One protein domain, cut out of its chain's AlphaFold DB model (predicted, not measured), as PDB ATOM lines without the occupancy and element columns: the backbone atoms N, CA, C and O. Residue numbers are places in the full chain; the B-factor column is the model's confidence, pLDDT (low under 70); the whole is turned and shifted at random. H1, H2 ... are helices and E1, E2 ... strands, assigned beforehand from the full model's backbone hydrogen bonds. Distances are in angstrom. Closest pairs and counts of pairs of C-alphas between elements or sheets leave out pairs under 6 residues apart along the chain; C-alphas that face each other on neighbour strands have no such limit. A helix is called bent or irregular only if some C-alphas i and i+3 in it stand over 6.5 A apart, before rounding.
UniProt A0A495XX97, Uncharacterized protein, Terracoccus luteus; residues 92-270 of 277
ATOM      1  N   ALA A  92      89.475  11.223  96.848       95.00
ATOM      2  CA  ALA A  92      90.819  11.325  96.297       95.00
ATOM      3  C   ALA A  92      90.849  11.165  94.767       95.00
ATOM      4  O   ALA A  92      91.836  11.525  94.126       95.00
ATOM      5  N   CYS A  93      89.828  10.546  94.169       95.75
ATOM      6  CA  CYS A  93      89.832  10.176  92.756       95.75
ATOM      7  C   CYS A  93      88.927  11.037  91.869       95.75
ATOM      8  O   CYS A  93      89.214  11.130  90.677       95.75
ATOM      9  N   VAL A  94      87.901  11.693  92.413       96.06
ATOM     10  CA  VAL A  94      86.908  12.433  91.622       96.06
ATOM     11  C   VAL A  94      87.551  13.492  90.720       96.06
ATOM     12  O   VAL A  94      87.332  13.470  89.510       96.06
ATOM     13  N   TRP A  95      88.452  14.322  91.254       95.12
ATOM     14  CA  TRP A  95      89.164  15.338  90.475       95.12
ATOM     15  C   TRP A  95      90.118  14.773  89.411       95.12
ATOM     16  O   TRP A  95      90.012  15.168  88.249       95.12
ATOM     17  N   PRO A  96      91.024  13.811  89.711       93.56
ATOM     18  CA  PRO A  96      91.837  13.204  88.655       93.56
ATOM     19  C   PRO A  96      91.000  12.559  87.555       93.56
ATOM     20  O   PRO A  96      91.425  12.554  86.401       93.56
ATOM     21  N   VAL A  97      89.857  11.961  87.899       95.94
ATOM     22  CA  VAL A  97      88.959  11.374  86.904       95.94
ATOM     23  C   VAL A  97      88.306  12.485  86.079       95.94
ATOM     24  O   VAL A  97      88.316  12.372  84.857       95.94
ATOM     25  N   ALA A  98      87.850  13.578  86.694       96.31
ATOM     26  CA  ALA A  98      87.327  14.752  85.993       96.31
ATOM     27  C   ALA A  98      88.339  15.346  85.002       96.31
ATOM     28  O   ALA A  98      88.012  15.516  83.831       96.31
ATOM     29  N   LEU A  99      89.599  15.546  85.406       94.50
ATOM     30  CA  LEU A  99      90.657  16.012  84.498       94.50
ATOM     31  C   LEU A  99      90.902  15.037  83.338       94.50
ATOM     32  O   LEU A  99      91.082  15.448  82.195       94.50
ATOM     33  N   ARG A 100      90.887  13.726  83.606       95.44
ATOM     34  CA  ARG A 100      91.042  12.698  82.564       95.44
ATOM     35  C   ARG A 100      89.878  12.701  81.578       95.44
ATOM     36  O   ARG A 100      90.105  12.551  80.381       95.44
ATOM     37  N   VAL A 101      88.654  12.857  82.077       97.38
ATOM     38  CA  VAL A 101      87.449  12.995  81.253       97.38
ATOM     39  C   VAL A 101      87.525  14.281  80.431       97.38
ATOM     40  O   VAL A 101      87.315  14.222  79.225       97.38
ATOM     41  N   GLY A 102      87.922  15.406  81.030       96.44
ATOM     42  CA  GLY A 102      88.113  16.678  80.329       96.44
ATOM     43  C   GLY A 102      89.164  16.595  79.221       96.44
ATOM     44  O   GLY A 102      88.951  17.114  78.128       96.44
ATOM     45  N   GLY A 103      90.265  15.873  79.448       95.56
ATOM     46  CA  GLY A 103      91.259  15.593  78.408       95.56
ATOM     47  C   GLY A 103      90.704  14.720  77.277       95.56
ATOM     48  O   GLY A 103      91.027  14.944  76.115       95.56
ATOM     49  N   ALA A 104      89.830  13.757  77.585       97.00
ATOM     50  CA  ALA A 104      89.146  12.951  76.569       97.00
ATOM     51  C   ALA A 104      88.134  13.766  75.748       97.00
ATOM     52  O   ALA A 104      88.008  13.539  74.548       97.00
ATOM     53  N   ILE A 105      87.438  14.722  76.373       97.31
ATOM     54  CA  ILE A 105      86.557  15.669  75.674       97.31
ATOM     55  C   ILE A 105      87.397  16.560  74.756       97.31
ATOM     56  O   ILE A 105      87.067  16.703  73.586       97.31
ATOM     57  N   GLY A 106      88.516  17.098  75.245       95.75
ATOM     58  CA  GLY A 106      89.428  17.893  74.421       95.75
ATOM     59  C   GLY A 106      90.020  17.110  73.249       95.75
ATOM     60  O   GLY A 106      90.099  17.639  72.142       95.75
ATOM     61  N   LEU A 107      90.377  15.835  73.454       96.00
ATOM     62  CA  LEU A 107      90.845  14.958  72.375       96.00
ATOM     63  C   LEU A 107      89.770  14.774  71.297       96.00
ATOM     64  O   LEU A 107      90.109  14.716  70.119       96.00
ATOM     65  N   ALA A 108      88.494  14.720  71.690       96.94
ATOM     66  CA  ALA A 108      87.385  14.581  70.755       96.94
ATOM     67  C   ALA A 108      87.185  15.809  69.846       96.94
ATOM     68  O   ALA A 108      86.453  15.697  68.867       96.94
ATOM     69  N   ARG A 109      87.846  16.943  70.145       95.19
ATOM     70  CA  ARG A 109      87.800  18.201  69.378       95.19
ATOM     71  C   ARG A 109      86.367  18.629  69.033       95.19
ATOM     72  O   ARG A 109      86.029  18.716  67.856       95.19
ATOM     73  N   PRO A 110      85.509  18.858  70.041       96.12
ATOM     74  CA  PRO A 110      84.155  19.327  69.788       96.12
ATOM     75  C   PRO A 110      84.189  20.680  69.075       96.12
ATOM     76  O   PRO A 110      85.034  21.518  69.377       96.12
ATOM     77  N   ASP A 111      83.226  20.911  68.189       95.69
ATOM     78  CA  ASP A 111      83.100  22.169  67.451       95.69
ATOM     79  C   ASP A 111      82.448  23.254  68.314       95.69
ATOM     80  O   ASP A 111      82.662  24.452  68.111       95.69
ATOM     81  N   ARG A 112      81.604  22.840  69.271       95.38
ATOM     82  CA  ARG A 112      80.763  23.747  70.058       95.38
ATOM     83  C   ARG A 112      80.575  23.330  71.499       95.38
ATOM     84  O   ARG A 112      80.521  22.143  71.815       95.38
ATOM     85  N   LEU A 113      80.349  24.344  72.324       95.75
ATOM     86  CA  LEU A 113      79.809  24.259  73.669       95.75
ATOM     87  C   LEU A 113      78.397  24.851  73.655       95.75
ATOM     88  O   LEU A 113      78.199  25.998  73.252       95.75
ATOM     89  N   ILE A 114      77.422  24.063  74.093       95.94
ATOM     90  CA  ILE A 114      76.019  24.457  74.181       95.94
ATOM     91  C   ILE A 114      75.593  24.405  75.648       95.94
ATOM     92  O   ILE A 114      75.847  23.415  76.332       95.94
ATOM     93  N   THR A 115      74.920  25.452  76.116       96.31
ATOM     94  CA  THR A 115      74.304  25.502  77.446       96.31
ATOM     95  C   THR A 115      72.788  25.446  77.309       96.31
ATOM     96  O   THR A 115      72.216  26.252  76.577       96.31
ATOM     97  N   LEU A 116      72.138  24.519  78.013       97.44
ATOM     98  CA  LEU A 116      70.681  24.374  78.101       97.44
ATOM     99  C   LEU A 116      70.229  24.702  79.526       97.44
ATOM    100  O   LEU A 116      70.838  24.233  80.481       97.44
ATOM    101  N   THR A 117      69.156  25.470  79.684       96.94
ATOM    102  CA  THR A 117      68.664  25.928  80.998       96.94
ATOM    103  C   THR A 117      67.385  25.207  81.419       96.94
ATOM    104  O   THR A 117      66.706  24.602  80.587       96.94
ATOM    105  N   HIS A 118      67.042  25.263  82.711       96.50
ATOM    106  CA  HIS A 118      65.833  24.652  83.288       96.50
ATOM    107  C   HIS A 118      65.633  23.190  82.851       96.50
ATOM    108  O   HIS A 118      64.538  22.764  82.464       96.50
ATOM    109  N   VAL A 119      66.706  22.395  82.872       97.75
ATOM    110  CA  VAL A 119      66.664  20.996  82.411       97.75
ATOM    111  C   VAL A 119      65.924  20.075  83.385       97.75
ATOM    112  O   VAL A 119      65.677  18.914  83.071       97.75
ATOM    113  N   GLY A 120      65.505  20.596  84.538       97.50
ATOM    114  CA  GLY A 120      64.758  19.895  85.571       97.50
ATOM    115  C   GLY A 120      65.494  19.870  86.908       97.50
ATOM    116  O   GLY A 120      66.663  20.228  87.014       97.50
ATOM    117  N   ARG A 121      64.782  19.417  87.944       97.06
ATOM    118  CA  ARG A 121      65.257  19.415  89.342       97.06
ATOM    119  C   ARG A 121      65.810  18.075  89.807       97.06
ATOM    120  O   ARG A 121      66.518  17.998  90.801       97.06
ATOM    121  N   THR A 122      65.428  16.999  89.126       96.88
ATOM    122  CA  THR A 122      65.788  15.629  89.494       96.88
ATOM    123  C   THR A 122      66.468  14.947  88.325       96.88
ATOM    124  O   THR A 122      66.132  15.205  87.165       96.88
ATOM    125  N   TRP A 123      67.374  14.018  88.629       97.62
ATOM    126  CA  TRP A 123      68.076  13.244  87.609       97.62
ATOM    127  C   TRP A 123      67.116  12.562  86.619       97.62
ATOM    128  O   TRP A 123      67.324  12.634  85.411       97.62
ATOM    129  N   ALA A 124      66.020  11.969  87.105       98.06
ATOM    130  CA  ALA A 124      65.026  11.317  86.252       98.06
ATOM    131  C   ALA A 124      64.376  12.289  85.248       98.06
ATOM    132  O   ALA A 124      64.245  11.968  84.064       98.06
ATOM    133  N   THR A 125      64.010  13.495  85.697       98.19
ATOM    134  CA  THR A 125      63.447  14.534  84.823       98.19
ATOM    135  C   THR A 125      64.479  15.013  83.808       98.19
ATOM    136  O   THR A 125      64.175  15.060  82.616       98.19
ATOM    137  N   ILE A 126      65.704  15.302  84.256       98.31
ATOM    138  CA  ILE A 126      66.802  15.757  83.393       98.31
ATOM    139  C   ILE A 126      67.094  14.719  82.311       98.31
ATOM    140  O   ILE A 126      67.110  15.040  81.124       98.31
ATOM    141  N   GLN A 127      67.252  13.453  82.697       98.38
ATOM    142  CA  GLN A 127      67.513  12.358  81.770       98.38
ATOM    143  C   GLN A 127      66.386  12.197  80.739       98.38
ATOM    144  O   GLN A 127      66.659  12.024  79.547       98.38
ATOM    145  N   SER A 128      65.125  12.270  81.179       98.44
ATOM    146  CA  SER A 128      63.955  12.191  80.298       98.44
ATOM    147  C   SER A 128      63.942  13.333  79.277       98.44
ATOM    148  O   SER A 128      63.853  13.092  78.069       98.44
ATOM    149  N   ARG A 129      64.140  14.574  79.737       98.50
ATOM    150  CA  ARG A 129      64.178  15.757  78.869       98.50
ATOM    151  C   ARG A 129      65.360  15.717  77.904       98.50
ATOM    152  O   ARG A 129      65.156  15.918  76.713       98.50
ATOM    153  N   MET A 130      66.566  15.369  78.356       98.38
ATOM    154  CA  MET A 130      67.745  15.228  77.484       98.38
ATOM    155  C   MET A 130      67.564  14.133  76.424       98.38
ATOM    156  O   MET A 130      67.975  14.295  75.272       98.38
ATOM    157  N   THR A 131      66.900  13.029  76.780       98.44
ATOM    158  CA  THR A 131      66.535  11.973  75.823       98.44
ATOM    159  C   THR A 131      65.547  12.497  74.785       98.44
ATOM    160  O   THR A 131      65.695  12.229  73.588       98.44
ATOM    161  N   TYR A 132      64.547  13.269  75.217       98.44
ATOM    162  CA  TYR A 132      63.565  13.829  74.303       98.44
ATOM    163  C   TYR A 132      64.160  14.914  73.395       98.44
ATOM    164  O   TYR A 132      63.930  14.868  72.189       98.44
ATOM    165  N   PHE A 133      65.000  15.801  73.932       98.06
ATOM    166  CA  PHE A 133      65.771  16.801  73.188       98.06
ATOM    167  C   PHE A 133      66.545  16.165  72.029       98.06
ATOM    168  O   PHE A 133      66.380  16.561  70.875       98.06
ATOM    169  N   ARG A 134      67.286  15.082  72.301       97.75
ATOM    170  CA  ARG A 134      67.992  14.313  71.265       97.75
ATOM    171  C   ARG A 134      67.058  13.813  70.165       97.75
ATOM    172  O   ARG A 134      67.384  13.882  68.978       97.75
ATOM    173  N   ARG A 135      65.901  13.272  70.557       98.19
ATOM    174  CA  ARG A 135      64.894  12.752  69.623       98.19
ATOM    175  C   ARG A 135      64.321  13.866  68.748       98.19
ATOM    176  O   ARG A 135      64.101  13.627  67.566       98.19
ATOM    177  N   VAL A 136      64.091  15.056  69.304       97.75
ATOM    178  CA  VAL A 136      63.616  16.224  68.546       97.75
ATOM    179  C   VAL A 136      64.660  16.665  67.526       97.75
ATOM    180  O   VAL A 136      64.318  16.785  66.354       97.75
ATOM    181  N   LEU A 137      65.923  16.815  67.934       97.00
ATOM    182  CA  LEU A 137      67.024  17.143  67.022       97.00
ATOM    183  C   LEU A 137      67.139  16.135  65.871       97.00
ATOM    184  O   LEU A 137      67.168  16.516  64.707       97.00
ATOM    185  N   THR A 138      67.094  14.839  66.187       96.38
ATOM    186  CA  THR A 138      67.169  13.770  65.176       96.38
ATOM    187  C   THR A 138      66.008  13.844  64.179       96.38
ATOM    188  O   THR A 138      66.211  13.695  62.981       96.38
ATOM    189  N   ARG A 139      64.779  14.103  64.648       97.50
ATOM    190  CA  ARG A 139      63.592  14.229  63.779       97.50
ATOM    191  C   ARG A 139      63.617  15.467  62.882       97.50
ATOM    192  O   ARG A 139      62.860  15.512  61.922       97.50
ATOM    193  N   ARG A 140      64.441  16.457  63.219       96.75
ATOM    194  CA  ARG A 140      64.650  17.680  62.437       96.75
ATOM    195  C   ARG A 140      65.871  17.596  61.522       96.75
ATOM    196  O   ARG A 140      66.285  18.623  61.010       96.75
ATOM    197  N   ASP A 141      66.443  16.404  61.351       96.88
ATOM    198  CA  ASP A 141      67.667  16.180  60.572       96.88
ATOM    199  C   ASP A 141      68.873  16.996  61.081       96.88
ATOM    200  O   ASP A 141      69.744  17.428  60.334       96.88
ATOM    201  N   LEU A 142      68.933  17.192  62.404       96.44
ATOM    202  CA  LEU A 142      70.028  17.867  63.104       96.44
ATOM    203  C   LEU A 142      70.734  16.896  64.065       96.44
ATOM    204  O   LEU A 142      70.746  17.126  65.279       96.44
ATOM    205  N   PRO A 143      71.275  15.757  63.590       96.12
ATOM    206  CA  PRO A 143      71.936  14.808  64.470       96.12
ATOM    207  C   PRO A 143      73.189  15.434  65.095       96.12
ATOM    208  O   PRO A 143      74.125  15.834  64.401       96.12
ATOM    209  N   LEU A 144      73.203  15.471  66.428       96.25
ATOM    210  CA  LEU A 144      74.363  15.862  67.220       96.25
ATOM    211  C   LEU A 144      74.954  14.657  67.947       96.25
ATOM    212  O   LEU A 144      74.250  13.840  68.556       96.25
ATOM    213  N   GLU A 145      76.275  14.614  67.955       97.62
ATOM    214  CA  GLU A 145      77.073  13.746  68.802       97.62
ATOM    215  C   GLU A 145      77.669  14.629  69.908       97.62
ATOM    216  O   GLU A 145      78.271  15.659  69.618       97.62
ATOM    217  N   TYR A 146      77.437  14.298  71.180       97.75
ATOM    218  CA  TYR A 146      77.783  15.190  72.285       97.75
ATOM    219  C   TYR A 146      78.071  14.451  73.589       97.75
ATOM    220  O   TYR A 146      77.505  13.389  73.853       97.75
ATOM    221  N   ALA A 147      78.911  15.046  74.434       98.00
ATOM    222  CA  ALA A 147      79.024  14.713  75.849       98.00
ATOM    223  C   ALA A 147      78.512  15.876  76.679       98.00
ATOM    224  O   ALA A 147      78.872  17.024  76.434       98.00
ATOM    225  N   TRP A 148      77.670  15.564  77.658       97.94
ATOM    226  CA  TRP A 148      77.021  16.563  78.490       97.94
ATOM    227  C   TRP A 148      77.114  16.220  79.967       97.94
ATOM    228  O   TRP A 148      77.306  15.060  80.330       97.94
ATOM    229  N   HIS A 149      76.956  17.229  80.807       97.69
ATOM    230  CA  HIS A 149      76.807  17.087  82.249       97.69
ATOM    231  C   HIS A 149      75.897  18.194  82.776       97.69
ATOM    232  O   HIS A 149      75.589  19.161  82.078       97.69
ATOM    233  N   VAL A 150      75.458  18.017  84.010       97.69
ATOM    234  CA  VAL A 150      74.542  18.883  84.738       97.69
ATOM    235  C   VAL A 150      75.326  19.700  85.747       97.69
ATOM    236  O   VAL A 150      76.206  19.172  86.427       97.69
ATOM    237  N   GLU A 151      74.970  20.964  85.880       95.31
ATOM    238  CA  GLU A 151      75.368  21.806  86.998       95.31
ATOM    239  C   GLU A 151      74.107  22.346  87.689       95.31
ATOM    240  O   GLU A 151      73.112  22.629  87.013       95.31
ATOM    241  N   PRO A 152      74.108  22.461  89.028       92.06
ATOM    242  CA  PRO A 152      73.097  23.245  89.727       92.06
ATOM    243  C   PRO A 152      73.081  24.682  89.204       92.06
ATOM    244  O   PRO A 152      74.141  25.226  88.877       92.06
ATOM    245  N   ASP A 153      71.896  25.288  89.151       89.50
ATOM    246  CA  ASP A 153      71.763  26.707  88.827       89.50
ATOM    247  C   ASP A 153      72.641  27.550  89.781       89.50
ATOM    248  O   ASP A 153      72.714  27.248  90.980       89.50
ATOM    249  N   PRO A 154      73.370  28.565  89.276       84.25
ATOM    250  CA  PRO A 154      74.190  29.423  90.124       84.25
ATOM    251  C   PRO A 154      73.376  30.223  91.148       84.25
ATOM    252  O   PRO A 154      73.948  30.624  92.163       84.25
ATOM    253  N   ASP A 155      72.085  30.473  90.904       87.31
ATOM    254  CA  ASP A 155      71.196  31.052  91.907       87.31
ATOM    255  C   ASP A 155      70.857  29.996  92.976       87.31
ATOM    256  O   ASP A 155      70.129  29.043  92.690       87.31
ATOM    257  N   PRO A 156      71.313  30.156  94.235       83.00
ATOM    258  CA  PRO A 156      71.032  29.192  95.295       83.00
ATOM    259  C   PRO A 156      69.539  29.082  95.647       83.00
ATOM    260  O   PRO A 156      69.150  28.119  96.310       83.00
ATOM    261  N   ALA A 157      68.702  30.046  95.244       90.81
ATOM    262  CA  ALA A 157      67.252  29.978  95.407       90.81
ATOM    263  C   ALA A 157      66.561  29.170  94.292       90.81
ATOM    264  O   ALA A 157      65.412  28.751  94.459       90.81
ATOM    265  N   SER A 158      67.244  28.935  93.167       91.56
ATOM    266  CA  SER A 158      66.724  28.162  92.046       91.56
ATOM    267  C   SER A 158      66.948  26.664  92.287       91.56
ATOM    268  O   SER A 158      68.083  26.207  92.398       91.56
ATOM    269  N   PRO A 159      65.884  25.845  92.342       91.56
ATOM    270  CA  PRO A 159      66.025  24.391  92.415       91.56
ATOM    271  C   PRO A 159      66.306  23.758  91.039       91.56
ATOM    272  O   PRO A 159      66.287  22.531  90.908       91.56
ATOM    273  N   GLU A 160      66.446  24.574  89.992       95.50
ATOM    274  CA  GLU A 160      66.676  24.114  88.629       95.50
ATOM    275  C   GLU A 160      68.154  23.779  88.389       95.50
ATOM    276  O   GLU A 160      69.039  24.042  89.202       95.50
ATOM    277  N   HIS A 161      68.405  23.152  87.246       97.00
ATOM    278  CA  HIS A 161      69.746  22.855  86.770       97.00
ATOM    279  C   HIS A 161      69.906  23.349  85.336       97.00
ATOM    280  O   HIS A 161      68.927  23.479  84.582       97.00
ATOM    281  N   HIS A 162      71.157  23.529  84.929       97.12
ATOM    282  CA  HIS A 162      71.546  23.697  83.535       97.12
ATOM    283  C   HIS A 162      72.454  22.555  83.085       97.12
ATOM    284  O   HIS A 162      73.033  21.817  83.881       97.12
ATOM    285  N   VAL A 163      72.537  22.379  81.772       97.50
ATOM    286  CA  VAL A 163      73.414  21.406  81.127       97.50
ATOM    287  C   VAL A 163      74.410  22.142  80.265       97.50
ATOM    288  O   VAL A 163      74.016  22.979  79.460       97.50
ATOM    289  N   HIS A 164      75.676  21.764  80.371       97.19
ATOM    290  CA  HIS A 164      76.682  22.084  79.369       97.19
ATOM    291  C   HIS A 164      76.958  20.835  78.537       97.19
ATOM    292  O   HIS A 164      77.102  19.732  79.075       97.19
ATOM    293  N   LEU A 165      77.004  20.993  77.216       96.62
ATOM    294  CA  LEU A 165      77.317  19.911  76.296       96.62
ATOM    295  C   LEU A 165      78.332  20.348  75.247       96.62
ATOM    296  O   LEU A 165      78.186  21.389  74.611       96.62
ATOM    297  N   TRP A 166      79.359  19.527  75.065       97.38
ATOM    298  CA  TRP A 166      80.306  19.640  73.964       97.38
ATOM    299  C   TRP A 166      79.807  18.792  72.813       97.38
ATOM    300  O   TRP A 166      79.435  17.642  73.037       97.38
ATOM    301  N   SER A 167      79.790  19.338  71.600       97.06
ATOM    302  CA  SER A 167      79.164  18.674  70.455       97.06
ATOM    303  C   SER A 167      79.963  18.786  69.165       97.06
ATOM    304  O   SER A 167      80.719  19.736  68.970       97.06
ATOM    305  N   HIS A 168      79.727  17.817  68.286       95.12
ATOM    306  CA  HIS A 168      80.077  17.824  66.869       95.12
ATOM    307  C   HIS A 168      78.895  17.304  66.035       95.12
ATOM    308  O   HIS A 168      77.908  16.786  66.578       95.12
ATOM    309  N   GLY A 169      78.996  17.436  64.711       92.75
ATOM    310  CA  GLY A 169      77.992  16.961  63.755       92.75
ATOM    311  C   GLY A 169      77.295  18.099  63.014       92.75
ATOM    312  O   GLY A 169      77.942  19.074  62.638       92.75
ATOM    313  N   ALA A 170      75.983  17.956  62.788       91.94
ATOM    314  CA  ALA A 170      75.164  18.968  62.111       91.94
ATOM    315  C   ALA A 170      75.340  20.341  62.759       91.94
ATOM    316  O   ALA A 170      75.562  20.368  63.959       91.94
ATOM    317  N   ASP A 171      75.203  21.449  62.021       94.12
ATOM    318  CA  ASP A 171      75.398  22.808  62.545       94.12
ATOM    319  C   ASP A 171      74.072  23.548  62.846       94.12
ATOM    320  O   ASP A 171      73.701  24.450  62.094       94.12
ATOM    321  N   PRO A 172      73.296  23.169  63.890       92.94
ATOM    322  CA  PRO A 172      72.058  23.861  64.214       92.94
ATOM    323  C   PRO A 172      72.310  25.311  64.606       92.94
ATOM    324  O   PRO A 172      73.209  25.626  65.395       92.94
ATOM    325  N   SER A 173      71.422  26.183  64.137       93.88
ATOM    326  CA  SER A 173      71.359  27.549  64.627       93.88
ATOM    327  C   SER A 173      70.959  27.571  66.107       93.88
ATOM    328  O   SER A 173      70.364  26.632  66.649       93.88
ATOM    329  N   ARG A 174      71.203  28.700  66.777       94.75
ATOM    330  CA  ARG A 174      70.684  28.931  68.133       94.75
ATOM    331  C   ARG A 174      69.160  28.752  68.200       94.75
ATOM    332  O   ARG A 174      68.656  28.220  69.185       94.75
ATOM    333  N   GLY A 175      68.440  29.161  67.152       96.00
ATOM    334  CA  GLY A 175      66.990  28.989  67.049       96.00
ATOM    335  C   GLY A 175      66.573  27.517  67.019       96.00
ATOM    336  O   GLY A 175      65.632  27.136  67.713       96.00
ATOM    337  N   ASP A 176      67.318  26.673  66.303       95.88
ATOM    338  CA  ASP A 176      67.057  25.231  66.244       95.88
ATOM    339  C   ASP A 176      67.245  24.560  67.606       95.88
ATOM    340  O   ASP A 176      66.385  23.785  68.040       95.88
ATOM    341  N   ILE A 177      68.334  24.901  68.307       96.81
ATOM    342  CA  ILE A 177      68.612  24.413  69.665       96.81
ATOM    343  C   ILE A 177      67.525  24.875  70.639       96.81
ATOM    344  O   ILE A 177      66.978  24.044  71.365       96.81
ATOM    345  N   ALA A 178      67.172  26.166  70.633       97.06
ATOM    346  CA  ALA A 178      66.122  26.713  71.493       97.06
ATOM    347  C   ALA A 178      64.779  26.015  71.248       97.06
ATOM    348  O   ALA A 178      64.124  25.563  72.185       97.06
ATOM    349  N   ALA A 179      64.384  25.862  69.984       96.62
ATOM    350  CA  ALA A 179      63.131  25.215  69.625       96.62
ATOM    351  C   ALA A 179      63.115  23.723  70.007       96.62
ATOM    352  O   ALA A 179      62.067  23.206  70.397       96.62
ATOM    353  N   ALA A 180      64.252  23.022  69.928       97.00
ATOM    354  CA  ALA A 180      64.368  21.646  70.408       97.00
ATOM    355  C   ALA A 180      64.321  21.551  71.945       97.00
ATOM    356  O   ALA A 180      63.686  20.640  72.478       97.00
ATOM    357  N   ALA A 181      64.943  22.496  72.656       97.88
ATOM    358  CA  ALA A 181      64.926  22.580  74.116       97.88
ATOM    359  C   ALA A 181      63.510  22.862  74.648       97.88
ATOM    360  O   ALA A 181      63.022  22.134  75.512       97.88
ATOM    361  N   ILE A 182      62.804  23.833  74.058       97.88
ATOM    362  CA  ILE A 182      61.402  24.149  74.378       97.88
ATOM    363  C   ILE A 182      60.507  22.934  74.126       97.88
ATOM    364  O   ILE A 182      59.716  22.557  74.991       97.88
ATOM    365  N   ALA A 183      60.669  22.264  72.980       97.81
ATOM    366  CA  ALA A 183      59.929  21.039  72.684       97.81
ATOM    367  C   ALA A 183      60.196  19.935  73.721       97.81
ATOM    368  O   ALA A 183      59.305  19.137  73.997       97.81
ATOM    369  N   ALA A 184      61.388  19.911  74.325       97.88
ATOM    370  CA  ALA A 184      61.760  19.013  75.413       97.88
ATOM    371  C   ALA A 184      61.380  19.521  76.819       97.88
ATOM    372  O   ALA A 184      61.830  18.950  77.814       97.88
ATOM    373  N   SER A 185      60.554  20.568  76.913       97.94
ATOM    374  CA  SER A 185      60.132  21.210  78.167       97.94
ATOM    375  C   SER A 185      61.295  21.749  79.010       97.94
ATOM    376  O   SER A 185      61.237  21.718  80.238       97.94
ATOM    377  N   MET A 186      62.360  22.207  78.355       97.94
ATOM    378  CA  MET A 186      63.476  22.923  78.975       97.94
ATOM    379  C   MET A 186      63.289  24.438  78.830       97.94
ATOM    380  O   MET A 186      62.358  24.909  78.172       97.94
ATOM    381  N   GLY A 187      64.188  25.206  79.438       94.38
ATOM    382  CA  GLY A 187      64.214  26.655  79.317       94.38
ATOM    383  C   GLY A 187      64.509  27.106  77.882       94.38
ATOM    384  O   GLY A 187      65.233  26.424  77.152       94.38
ATOM    385  N   PRO A 188      63.981  28.271  77.464       87.62
ATOM    386  CA  PRO A 188      64.223  28.812  76.126       87.62
ATOM    387  C   PRO A 188      65.644  29.369  75.975       87.62
ATOM    388  O   PRO A 188      66.128  29.561  74.859       87.62
ATOM    389  N   VAL A 189      66.318  29.650  77.097       76.50
ATOM    390  CA  VAL A 189      67.672  30.192  77.095       76.50
ATOM    391  C   VAL A 189      68.634  29.073  76.733       76.50
ATOM    392  O   VAL A 189      68.897  28.168  77.529       76.50
ATOM    393  N   CYS A 190      69.171  29.176  75.523       82.19
ATOM    394  CA  CYS A 190      70.338  28.433  75.093       82.19
ATOM    395  C   CYS A 190      71.466  29.398  74.737       82.19
ATOM    396  O   CYS A 190      71.242  30.477  74.172       82.19
ATOM    397  N   ASP A 191      72.681  28.999  75.082       92.62
ATOM    398  CA  ASP A 191      73.910  29.643  74.640       92.62
ATOM    399  C   ASP A 191      74.667  28.644  73.773       92.62
ATOM    400  O   ASP A 191      74.766  27.474  74.136       92.62
ATOM    401  N   VAL A 192      75.144  29.081  72.613       93.69
ATOM    402  CA  VAL A 192      75.841  28.234  71.641       93.69
ATOM    403  C   VAL A 192      77.112  28.965  71.256       93.69
ATOM    404  O   VAL A 192      77.056  30.047  70.674       93.69
ATOM    405  N   ARG A 193      78.259  28.378  71.591       93.31
ATOM    406  CA  ARG A 193      79.578  28.955  71.323       93.31
ATOM    407  C   ARG A 193      80.432  27.967  70.556       93.31
ATOM    408  O   ARG A 193      80.387  26.773  70.838       93.31
ATOM    409  N   SER A 194      81.242  28.466  69.631       93.31
ATOM    410  CA  SER A 194      82.321  27.678  69.038       93.31
ATOM    411  C   SER A 194      83.390  27.379  70.088       93.31
ATOM    412  O   SER A 194      83.688  28.225  70.932       93.31
ATOM    413  N   VAL A 195      83.962  26.180  70.032       92.06
ATOM    414  CA  VAL A 195      85.134  25.805  70.828       92.06
ATOM    415  C   VAL A 195      86.370  26.064  69.978       92.06
ATOM    416  O   VAL A 195      86.496  25.547  68.871       92.06
ATOM    417  N   GLU A 196      87.281  26.888  70.484       87.12
ATOM    418  CA  GLU A 196      88.554  27.144  69.814       87.12
ATOM    419  C   GLU A 196      89.545  26.034  70.177       87.12
ATOM    420  O   GLU A 196      89.869  25.826  71.346       87.12
ATOM    421  N   VAL A 197      90.028  25.301  69.171       78.56
ATOM    422  CA  VAL A 197      91.091  24.309  69.358       78.56
ATOM    423  C   VAL A 197      92.444  25.023  69.261       78.56
ATOM    424  O   VAL A 197      92.677  25.718  68.268       78.56
ATOM    425  N   PRO A 198      93.353  24.854  70.241       82.06
ATOM    426  CA  PRO A 198      94.702  25.403  70.162       82.06
ATOM    427  C   PRO A 198      95.418  25.013  68.859       82.06
ATOM    428  O   PRO A 198      95.413  23.851  68.447       82.06
ATOM    429  N   THR A 199      96.059  25.986  68.208       81.81
ATOM    430  CA  THR A 199      96.778  25.785  66.935       81.81
ATOM    431  C   THR A 199      98.135  25.106  67.105       81.81
ATOM    432  O   THR A 199      98.699  24.605  66.136       81.81
ATOM    433  N   ASP A 200      98.651  25.042  68.332       86.00
ATOM    434  CA  ASP A 200      99.928  24.413  68.684       86.00
ATOM    435  C   ASP A 200      99.856  22.875  68.762       86.00
ATOM    436  O   ASP A 200     100.827  22.212  69.130       86.00
ATOM    437  N   GLY A 201      98.701  22.295  68.422       82.12
ATOM    438  CA  GLY A 201      98.465  20.856  68.443       82.12
ATOM    439  C   GLY A 201      98.278  20.273  69.844       82.12
ATOM    440  O   GLY A 201      98.094  19.058  69.964       82.12
ATOM    441  N   ARG A 202      98.290  21.094  70.905       87.25
ATOM    442  CA  ARG A 202      97.994  20.622  72.260       87.25
ATOM    443  C   ARG A 202      96.527  20.229  72.384       87.25
ATOM    444  O   ARG A 202      95.632  20.858  71.828       87.25
ATOM    445  N   ILE A 203      96.281  19.184  73.170       87.56
ATOM    446  CA  ILE A 203      94.925  18.767  73.529       87.56
ATOM    447  C   ILE A 203      94.502  19.533  74.784       87.56
ATOM    448  O   ILE A 203      95.076  19.273  75.852       87.56
ATOM    449  N   PRO A 204      93.510  20.438  74.690       89.62
ATOM    450  CA  PRO A 204      93.011  21.154  75.854       89.62
ATOM    451  C   PRO A 204      92.333  20.182  76.825       89.62
ATOM    452  O   PRO A 204      91.863  19.110  76.446       89.62
ATOM    453  N   THR A 205      92.278  20.548  78.103       89.81
ATOM    454  CA  THR A 205      91.500  19.799  79.096       89.81
ATOM    455  C   THR A 205      90.187  20.532  79.323       89.81
ATOM    456  O   THR A 205      90.127  21.487  80.090       89.81
ATOM    457  N   LEU A 206      89.125  20.063  78.670       89.50
ATOM    458  CA  LEU A 206      87.796  20.671  78.739       89.50
ATOM    459  C   LEU A 206      87.055  20.177  79.990       89.50
ATOM    460  O   LEU A 206      86.137  19.363  79.919       89.50
ATOM    461  N   ALA A 207      87.520  20.624  81.159       85.69
ATOM    462  CA  ALA A 207      86.993  20.227  82.468       85.69
ATOM    463  C   ALA A 207      86.170  21.318  83.166       85.69
ATOM    464  O   ALA A 207      85.782  21.121  84.314       85.69
ATOM    465  N   TYR A 208      85.884  22.441  82.492       80.50
ATOM    466  CA  TYR A 208      85.133  23.569  83.066       80.50
ATOM    467  C   TYR A 208      83.849  23.109  83.764       80.50
ATOM    468  O   TYR A 208      83.572  23.476  84.903       80.50
ATOM    469  N   GLY A 209      83.148  22.201  83.096       81.94
ATOM    470  CA  GLY A 209      81.927  21.589  83.569       81.94
ATOM    471  C   GLY A 209      82.002  20.734  84.833       81.94
ATOM    472  O   GLY A 209      80.994  20.339  85.406       81.94
ATOM    473  N   MET A 210      83.213  20.372  85.236       91.81
ATOM    474  CA  MET A 210      83.505  19.511  86.376       91.81
ATOM    475  C   MET A 210      84.301  20.272  87.442       91.81
ATOM    476  O   MET A 210      84.870  19.650  88.332       91.81
ATOM    477  N   LYS A 211      84.368  21.610  87.373       90.62
ATOM    478  CA  LYS A 211      85.133  22.441  88.324       90.62
ATOM    479  C   LYS A 211      84.682  22.275  89.777       90.62
ATOM    480  O   LYS A 211      85.484  22.397  90.688       90.62
ATOM    481  N   THR A 212      83.415  21.938  90.013       90.88
ATOM    482  CA  THR A 212      82.894  21.622  91.356       90.88
ATOM    483  C   THR A 212      83.508  20.346  91.940       90.88
ATOM    484  O   THR A 212      83.466  20.138  93.151       90.88
ATOM    485  N   CYS A 213      84.108  19.505  91.088       93.44
ATOM    486  CA  CYS A 213      84.925  18.361  91.465       93.44
ATOM    487  C   CYS A 213      86.397  18.717  91.723       93.44
ATOM    488  O   CYS A 213      87.170  17.797  91.983       93.44
ATOM    489  N   GLU A 214      86.795  19.991  91.728       92.81
ATOM    490  CA  GLU A 214      88.090  20.417  92.267       92.81
ATOM    491  C   GLU A 214      88.072  20.366  93.808       92.81
ATOM    492  O   GLU A 214      87.138  20.885  94.423       92.81
ATOM    493  N   PRO A 215      89.059  19.717  94.457       90.38
ATOM    494  CA  PRO A 215      89.052  19.560  95.903       90.38
ATOM    495  C   PRO A 215      89.327  20.899  96.598       90.38
ATOM    496  O   PRO A 215      90.225  21.632  96.169       90.38
ATOM    497  N   PRO A 216      88.641  21.203  97.712       89.69
ATOM    498  CA  PRO A 216      89.020  22.327  98.552       89.69
ATOM    499  C   PRO A 216      90.406  22.091  99.171       89.69
ATOM    500  O   PRO A 216      90.914  20.967  99.237       89.69
ATOM    501  N   HIS A 217      91.030  23.157  99.667       84.38
ATOM    502  CA  HIS A 217      92.280  23.035 100.411       84.38
ATOM    503  C   HIS A 217      92.065  22.291 101.738       84.38
ATOM    504  O   HIS A 217      91.167  22.633 102.505       84.38
ATOM    505  N   GLY A 218      92.931  21.318 102.040       82.38
ATOM    506  CA  GLY A 218      92.964  20.627 103.331       82.38
ATOM    507  C   GLY A 218      92.953  19.102 103.225       82.38
ATOM    508  O   GLY A 218      92.936  18.526 102.137       82.38
ATOM    509  N   LEU A 219      92.989  18.445 104.385       81.00
ATOM    510  CA  LEU A 219      92.851  16.994 104.481       81.00
ATOM    511  C   LEU A 219      91.383  16.610 104.287       81.00
ATOM    512  O   LEU A 219      90.511  17.100 104.998       81.00
ATOM    513  N   MET A 220      91.127  15.711 103.340       88.25
ATOM    514  CA  MET A 220      89.796  15.190 103.028       88.25
ATOM    515  C   MET A 220      89.737  13.699 103.365       88.25
ATOM    516  O   MET A 220      90.676  12.961 103.062       88.25
ATOM    517  N   SER A 221      88.627  13.260 103.954       93.00
ATOM    518  CA  SER A 221      88.309  11.846 104.227       93.00
ATOM    519  C   SER A 221      87.003  11.384 103.565       93.00
ATOM    520  O   SER A 221      86.696  10.193 103.569       93.00
ATOM    521  N   GLN A 222      86.250  12.313 102.974       96.00
ATOM    522  CA  GLN A 222      84.983  12.092 102.278       96.00
ATOM    523  C   GLN A 222      84.844  13.089 101.120       96.00
ATOM    524  O   GLN A 222      85.659  14.010 100.999       96.00
ATOM    525  N   LEU A 223      83.856  12.886 100.243       95.94
ATOM    526  CA  LEU A 223      83.552  13.874  99.208       95.94
ATOM    527  C   LEU A 223      83.088  15.172  99.876       95.94
ATOM    528  O   LEU A 223      82.434  15.157 100.915       95.94
ATOM    529  N   TRP A 224      83.459  16.307  99.293       95.44
ATOM    530  CA  TRP A 224      82.960  17.598  99.751       95.44
ATOM    531  C   TRP A 224      81.586  17.886  99.121       95.44
ATOM    532  O   TRP A 224      81.286  17.356  98.041       95.44
ATOM    533  N   PRO A 225      80.750  18.726  99.760       94.81
ATOM    534  CA  PRO A 225      79.349  18.901  99.371       94.81
ATOM    535  C   PRO A 225      79.133  19.295  97.904       94.81
ATOM    536  O   PRO A 225      78.144  18.900  97.290       94.81
ATOM    537  N   GLU A 226      80.030  20.075  97.304       94.38
ATOM    538  CA  GLU A 226      79.938  20.494  95.901       94.38
ATOM    539  C   GLU A 226      80.096  19.306  94.944       94.38
ATOM    540  O   GLU A 226      79.307  19.172  94.005       94.38
ATOM    541  N   ALA A 227      81.064  18.417  95.192       95.75
ATOM    542  CA  ALA A 227      81.257  17.218  94.381       95.75
ATOM    543  C   ALA A 227      80.112  16.214  94.572       95.75
ATOM    544  O   ALA A 227      79.664  15.609  93.599       95.75
ATOM    545  N   GLU A 228      79.591  16.065  95.794       96.56
ATOM    546  CA  GLU A 228      78.420  15.220  96.058       96.56
ATOM    547  C   GLU A 228      77.184  15.723  95.309       96.56
ATOM    548  O   GLU A 228      76.532  14.950  94.602       96.56
ATOM    549  N   ARG A 229      76.896  17.030  95.395       94.88
ATOM    550  CA  ARG A 229      75.791  17.668  94.661       94.88
ATOM    551  C   ARG A 229      75.947  17.501  93.155       94.88
ATOM    552  O   ARG A 229      74.978  17.158  92.480       94.88
ATOM    553  N   TYR A 230      77.159  17.685  92.637       95.69
ATOM    554  CA  TYR A 230      77.451  17.483  91.223       95.69
ATOM    555  C   TYR A 230      77.155  16.047  90.777       95.69
ATOM    556  O   TYR A 230      76.426  15.832  89.808       95.69
ATOM    557  N   LEU A 231      77.674  15.050  91.497       97.19
ATOM    558  CA  LEU A 231      77.441  13.646  91.166       97.19
ATOM    559  C   LEU A 231      75.960  13.280  91.297       97.19
ATOM    560  O   LEU A 231      75.444  12.570  90.438       97.19
ATOM    561  N   ALA A 232      75.255  13.789  92.307       96.31
ATOM    562  CA  ALA A 232      73.819  13.569  92.467       96.31
ATOM    563  C   ALA A 232      73.014  14.132  91.278       96.31
ATOM    564  O   ALA A 232      72.168  13.428  90.720       96.31
ATOM    565  N   ALA A 233      73.332  15.353  90.833       96.31
ATOM    566  CA  ALA A 233      72.711  15.985  89.668       96.31
ATOM    567  C   ALA A 233      72.983  15.226  88.354       96.31
ATOM    568  O   ALA A 233      72.175  15.293  87.431       96.31
ATOM    569  N   ASN A 234      74.080  14.462  88.287       97.94
ATOM    570  CA  ASN A 234      74.513  13.673  87.127       97.94
ATOM    571  C   ASN A 234      74.283  12.152  87.284       97.94
ATOM    572  O   ASN A 234      74.902  11.336  86.593       97.94
ATOM    573  N   GLY A 235      73.446  11.715  88.233       97.44
ATOM    574  CA  GLY A 235      73.151  10.287  88.428       97.44
ATOM    575  C   GLY A 235      74.389   9.427  88.733       97.44
ATOM    576  O   GLY A 235      74.502   8.297  88.252       97.44
ATOM    577  N   GLY A 236      75.347   9.981  89.478       97.12
ATOM    578  CA  GLY A 236      76.596   9.339  89.894       97.12
ATOM    579  C   GLY A 236      77.708   9.334  88.839       97.12
ATOM    580  O   GLY A 236      78.705   8.635  89.013       97.12
ATOM    581  N   ARG A 237      77.554  10.071  87.732       97.25
ATOM    582  CA  ARG A 237      78.534  10.134  86.633       97.25
ATOM    583  C   ARG A 237      79.141  11.527  86.517       97.25
ATOM    584  O   ARG A 237      78.588  12.492  87.019       97.25
ATOM    585  N   LEU A 238      80.279  11.620  85.834       97.19
ATOM    586  CA  LEU A 238      80.880  12.915  85.499       97.19
ATOM    587  C   LEU A 238      80.328  13.487  84.194       97.19
ATOM    588  O   LEU A 238      80.184  14.690  84.068       97.19
ATOM    589  N   VAL A 239      80.039  12.624  83.215       97.81
ATOM    590  CA  VAL A 239      79.520  13.022  81.900       97.81
ATOM    591  C   VAL A 239      78.649  11.926  81.287       97.81
ATOM    592  O   VAL A 239      78.764  10.737  81.616       97.81
ATOM    593  N   HIS A 240      77.830  12.329  80.321       98.06
ATOM    594  CA  HIS A 240      76.883  11.502  79.586       98.06
ATOM    595  C   HIS A 240      77.119  11.647  78.071       98.06
ATOM    596  O   HIS A 240      76.589  12.560  77.442       98.06
ATOM    597  N   PRO A 241      77.927  10.778  77.447       97.88
ATOM    598  CA  PRO A 241      78.178  10.840  76.010       97.88
ATOM    599  C   PRO A 241      77.062  10.170  75.200       97.88
ATOM    600  O   PRO A 241      76.532   9.125  75.589       97.88
ATOM    601  N   THR A 242      76.751  10.714  74.025       97.50
ATOM    602  CA  THR A 242      76.051   9.973  72.974       97.50
ATOM    603  C   THR A 242      77.022   9.058  72.218       97.50
ATOM    604  O   THR A 242      78.247   9.147  72.340       97.50
ATOM    605  N   ARG A 243      76.471   8.110  71.450       96.06
ATOM    606  CA  ARG A 243      77.274   7.242  70.581       96.06
ATOM    607  C   ARG A 243      77.960   8.095  69.513       96.06
ATOM    608  O   ARG A 243      77.301   8.941  68.928       96.06
ATOM    609  N   GLY A 244      79.238   7.818  69.261       96.12
ATOM    610  CA  GLY A 244      80.038   8.529  68.260       96.12
ATOM    611  C   GLY A 244      80.784   9.746  68.806       96.12
ATOM    612  O   GLY A 244      81.659  10.248  68.114       96.12
ATOM    613  N   PHE A 245      80.509  10.171  70.051       97.94
ATOM    614  CA  PHE A 245      81.129  11.379  70.599       97.94
ATOM    615  C   PHE A 245      82.656  11.287  70.733       97.94
ATOM    616  O   PHE A 245      83.401  12.190  70.370       97.94
ATOM    617  N   TRP A 246      83.151  10.194  71.310       98.12
ATOM    618  CA  TRP A 246      84.584  10.072  71.553       98.12
ATOM    619  C   TRP A 246      85.334   9.867  70.244       98.12
ATOM    620  O   TRP A 246      84.906   9.059  69.420       98.12
ATOM    621  N   ARG A 247      86.479  10.534  70.091       97.69
ATOM    622  CA  ARG A 247      87.343  10.410  68.915       97.69
ATOM    623  C   ARG A 247      88.806  10.238  69.312       97.69
ATOM    624  O   ARG A 247      89.199  10.595  70.424       97.69
ATOM    625  N   ASP A 248      89.591   9.634  68.429       96.88
ATOM    626  CA  ASP A 248      91.049   9.585  68.544       96.88
ATOM    627  C   ASP A 248      91.709  10.854  67.963       96.88
ATOM    628  O   ASP A 248      91.036  11.790  67.533       96.88
ATOM    629  N   LEU A 249      93.045  10.889  67.937       94.44
ATOM    630  CA  LEU A 249      93.819  12.006  67.374       94.44
ATOM    631  C   LEU A 249      93.576  12.252  65.876       94.44
ATOM    632  O   LEU A 249      93.820  13.358  65.397       94.44
ATOM    633  N   LEU A 250      93.150  11.223  65.142       95.25
ATOM    634  CA  LEU A 250      92.859  11.276  63.710       95.25
ATOM    635  C   LEU A 250      91.378  11.593  63.446       95.25
ATOM    636  O   LEU A 250      90.968  11.699  62.294       95.25
ATOM    637  N   GLY A 251      90.574  11.756  64.502       95.19
ATOM    638  CA  GLY A 251      89.143  12.018  64.418       95.19
ATOM    639  C   GLY A 251      88.280  10.762  64.267       95.19
ATOM    640  O   GLY A 251      87.062  10.896  64.114       95.19
ATOM    641  N   HIS A 252      88.850   9.553  64.328       97.25
ATOM    642  CA  HIS A 252      88.069   8.320  64.219       97.25
ATOM    643  C   HIS A 252      87.229   8.083  65.478       97.25
ATOM    644  O   HIS A 252      87.738   8.267  66.588       97.25
ATOM    645  N   PRO A 253      85.970   7.623  65.343       97.12
ATOM    646  CA  PRO A 253      85.122   7.329  66.490       97.12
ATOM    647  C   PRO A 253      85.699   6.241  67.406       97.12
ATOM    648  O   PRO A 253      86.133   5.180  66.958       97.12
ATOM    649  N   VAL A 254      85.600   6.474  68.712       97.50
ATOM    650  CA  VAL A 254      85.984   5.555  69.784       97.50
ATOM    651  C   VAL A 254      84.731   5.153  70.559       97.50
ATOM    652  O   VAL A 254      83.933   5.979  70.997       97.50
ATOM    653  N   ASN A 255      84.531   3.854  70.768       93.44
ATOM    654  CA  ASN A 255      83.262   3.361  71.313       93.44
ATOM    655  C   ASN A 255      83.130   3.525  72.836       93.44
ATOM    656  O   ASN A 255      82.029   3.399  73.376       93.44
ATOM    657  N   ARG A 256      84.236   3.744  73.559       95.62
ATOM    658  CA  ARG A 256      84.257   3.718  75.029       95.62
ATOM    659  C   ARG A 256      85.042   4.890  75.608       95.62
ATOM    660  O   ARG A 256      86.209   5.083  75.293       95.62
ATOM    661  N   MET A 257      84.447   5.569  76.588       96.88
ATOM    662  CA  MET A 257      85.091   6.662  77.333       96.88
ATOM    663  C   MET A 257      86.437   6.253  77.953       96.88
ATOM    664  O   MET A 257      87.391   7.020  77.921       96.88
ATOM    665  N   ARG A 258      86.552   5.026  78.487       95.75
ATOM    666  CA  ARG A 258      87.819   4.526  79.061       95.75
ATOM    667  C   ARG A 258      88.956   4.496  78.037       95.75
ATOM    668  O   ARG A 258      90.097   4.781  78.383       95.75
ATOM    669  N   GLU A 259      88.642   4.150  76.794       96.56
ATOM    670  CA  GLU A 259      89.612   4.142  75.705       96.56
ATOM    671  C   GLU A 259      89.978   5.566  75.280       96.56
ATOM    672  O   GLU A 259      91.162   5.868  75.167       96.56
ATOM    673  N   ALA A 260      88.992   6.459  75.168       97.31
ATOM    674  CA  ALA A 260      89.224   7.877  74.891       97.31
ATOM    675  C   ALA A 260      90.133   8.535  75.946       97.31
ATOM    676  O   ALA A 260      91.101   9.207  75.602       97.31
ATOM    677  N   ILE A 261      89.904   8.252  77.235       96.12
ATOM    678  CA  ILE A 261      90.771   8.693  78.340       96.12
ATOM    679  C   ILE A 261      92.200   8.165  78.171       96.12
ATOM    680  O   ILE A 261      93.165   8.903  78.380       96.12
ATOM    681  N   ARG A 262      92.364   6.886  77.811       94.50
ATOM    682  CA  ARG A 262      93.688   6.292  77.583       94.50
ATOM    683  C   ARG A 262      94.418   7.006  76.443       94.50
ATOM    684  O   ARG A 262      95.580   7.363  76.618       94.50
ATOM    685  N   LEU A 263      93.744   7.225  75.314       95.12
ATOM    686  CA  LEU A 263      94.303   7.910  74.145       95.12
ATOM    687  C   LEU A 263      94.661   9.366  74.461       95.12
ATOM    688  O   LEU A 263      95.765   9.801  74.140       95.12
ATOM    689  N   ALA A 264      93.794  10.089  75.174       94.62
ATOM    690  CA  ALA A 264      94.042  11.480  75.553       94.62
ATOM    691  C   ALA A 264      95.289  11.602  76.429       94.62
ATOM    692  O   ALA A 264      96.164  12.421  76.167       94.62
ATOM    693  N   ARG A 265      95.436  10.709  77.416       92.38
ATOM    694  CA  ARG A 265      96.631  10.663  78.267       92.38
ATOM    695  C   ARG A 265      97.911  10.371  77.487       92.38
ATOM    696  O   ARG A 265      98.950  10.945  77.807       92.38
ATOM    697  N   GLN A 266      97.851   9.468  76.507       91.12
ATOM    698  CA  GLN A 266      98.993   9.164  75.640       91.12
ATOM    699  C   GLN A 266      99.387  10.393  74.819       91.12
ATOM    700  O   GLN A 266     100.556  10.767  74.811       91.12
ATOM    701  N   ALA A 267      98.405  11.053  74.212       90.44
ATOM    702  CA  ALA A 267      98.615  12.228  73.383       90.44
ATOM    703  C   ALA A 267      99.094  13.460  74.179       90.44
ATOM    704  O   ALA A 267      99.909  14.233  73.691       90.44
ATOM    705  N   GLN A 268      98.677  13.596  75.440       89.00
ATOM    706  CA  GLN A 268      99.184  14.609  76.377       89.00
ATOM    707  C   GLN A 268     100.556  14.250  76.984       89.00
ATOM    708  O   GLN A 268     101.100  15.000  77.792       89.00
ATOM    709  N   GLY A 269     101.126  13.089  76.645       85.69
ATOM    710  CA  GLY A 269     102.448  12.682  77.116       85.69
ATOM    711  C   GLY A 269     102.510  12.229  78.580       85.69
ATOM    712  O   GLY A 269     103.617  12.070  79.096       85.69
ATOM    713  N   PHE A 270     101.373  11.957  79.236       81.62
ATOM    714  CA  PHE A 270     101.301  11.486  80.635       81.62
ATOM    715  C   PHE A 270     101.765  10.033  80.848       81.62
ATOM    716  O   PHE A 270     101.748   9.547  81.985       81.62
TER     717      PHE A 270
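Overview. This is residues 92 to 270 of the 277 residues of an uncharacterized protein of Terracoccus luteus (UniProt A0A495XX97). A twisted sheet of four strands has H2 and H3 over one face and the short H4 over the other, with H5 beside edge strand E2. H1 touches H4, only grazes the sheet, and crosses H6, which stays off the sheet. The printed part has 179 residues, with six named helices and four named strands in the order H1 E1 H2 E2 E3 H3 E4 H4 H5 H6; the sheet runs E2 E3 E1 E4, antiparallel, and the class is mixed. It is compact, with a radius of gyration of the C-alphas of 16.2 A and spans of 43 by 42 by 26 A.

Arrangement. E2, residues 144 to 152, and E3, residues 161 to 169, form a hairpin, with N 147 and O 166 at 3.0 A. E2 bends by 55 degrees at residue 147, and its residues 147 to 148 pair antiparallel with residues 240 to 241. E1, residues 112 to 116, is the antiparallel neighbour of E3, with N 114 and O 165 at 2.8 A. E4, residues 190 to 194, is antiparallel to E1, with N 113 and O 193 at 2.8 A. H2, residues 123 to 139, has a height over the sheet of 9.3 A. H3, residues 174 to 183, lies on the same face at 8.0 A, over E4. The units E1, H2, E2 and E3, H3, E4 are split strand-helix-strand units, two strands running the same way with another between them, both with right-handed crossovers. H2, with residues 133 to 137 alone, touches H3 at a steep tilt of 57 degrees; the C-alphas of Phe 133 and Ala 180 are closest, 5.8 A apart. H4, residues 208 to 213, lies on the opposite face at 9.6 A. H5, residues 225 to 233, stands only just at the sheet's level, at 3.7 A, and touches H4, with the C-alphas of Cys 213 and Ala 227 closest at 4.8 A. H1, residues 94 to 107, touches H4 at a shallow tilt of 11 degrees, opposite ways, the C-alphas of Trp 95 and Cys 213 being closest at 5.3 A. H6, residues 257 to 267, touches H1 about perpendicular, at 74 degrees, with the C-alphas of Ala 104 and Ile 261 closest at 4.9 A. Every O i to N i+4 pair is within hydrogen-bond range in H1, H2, H3, H5 and H6; in H4 it is 0 of 2, with 2 of 3 O i to N i+3 pairs.

Along the chain. H1 begins at C-alpha 94 (86.908, 12.433, 91.622) and is 19.8 A long; H6 ends at C-alpha 267 (98.615, 12.228, 73.383). H2 is 24.3 A long, E2 23.7 A and E3 25.1 A. H4 is irregular, with C-alphas 209 and 212 7.8 A apart.

Size, cuts and confidence. The C-alphas farthest apart are those of Arg 140 and Leu 219, 50.6 A. The printed part has no cut. The links E4 to H4, H4 to H5 and H5 to H6 are long, the last with 23 residues. Mean pLDDT of the printed part is 94.2, and no printed residue is under 70.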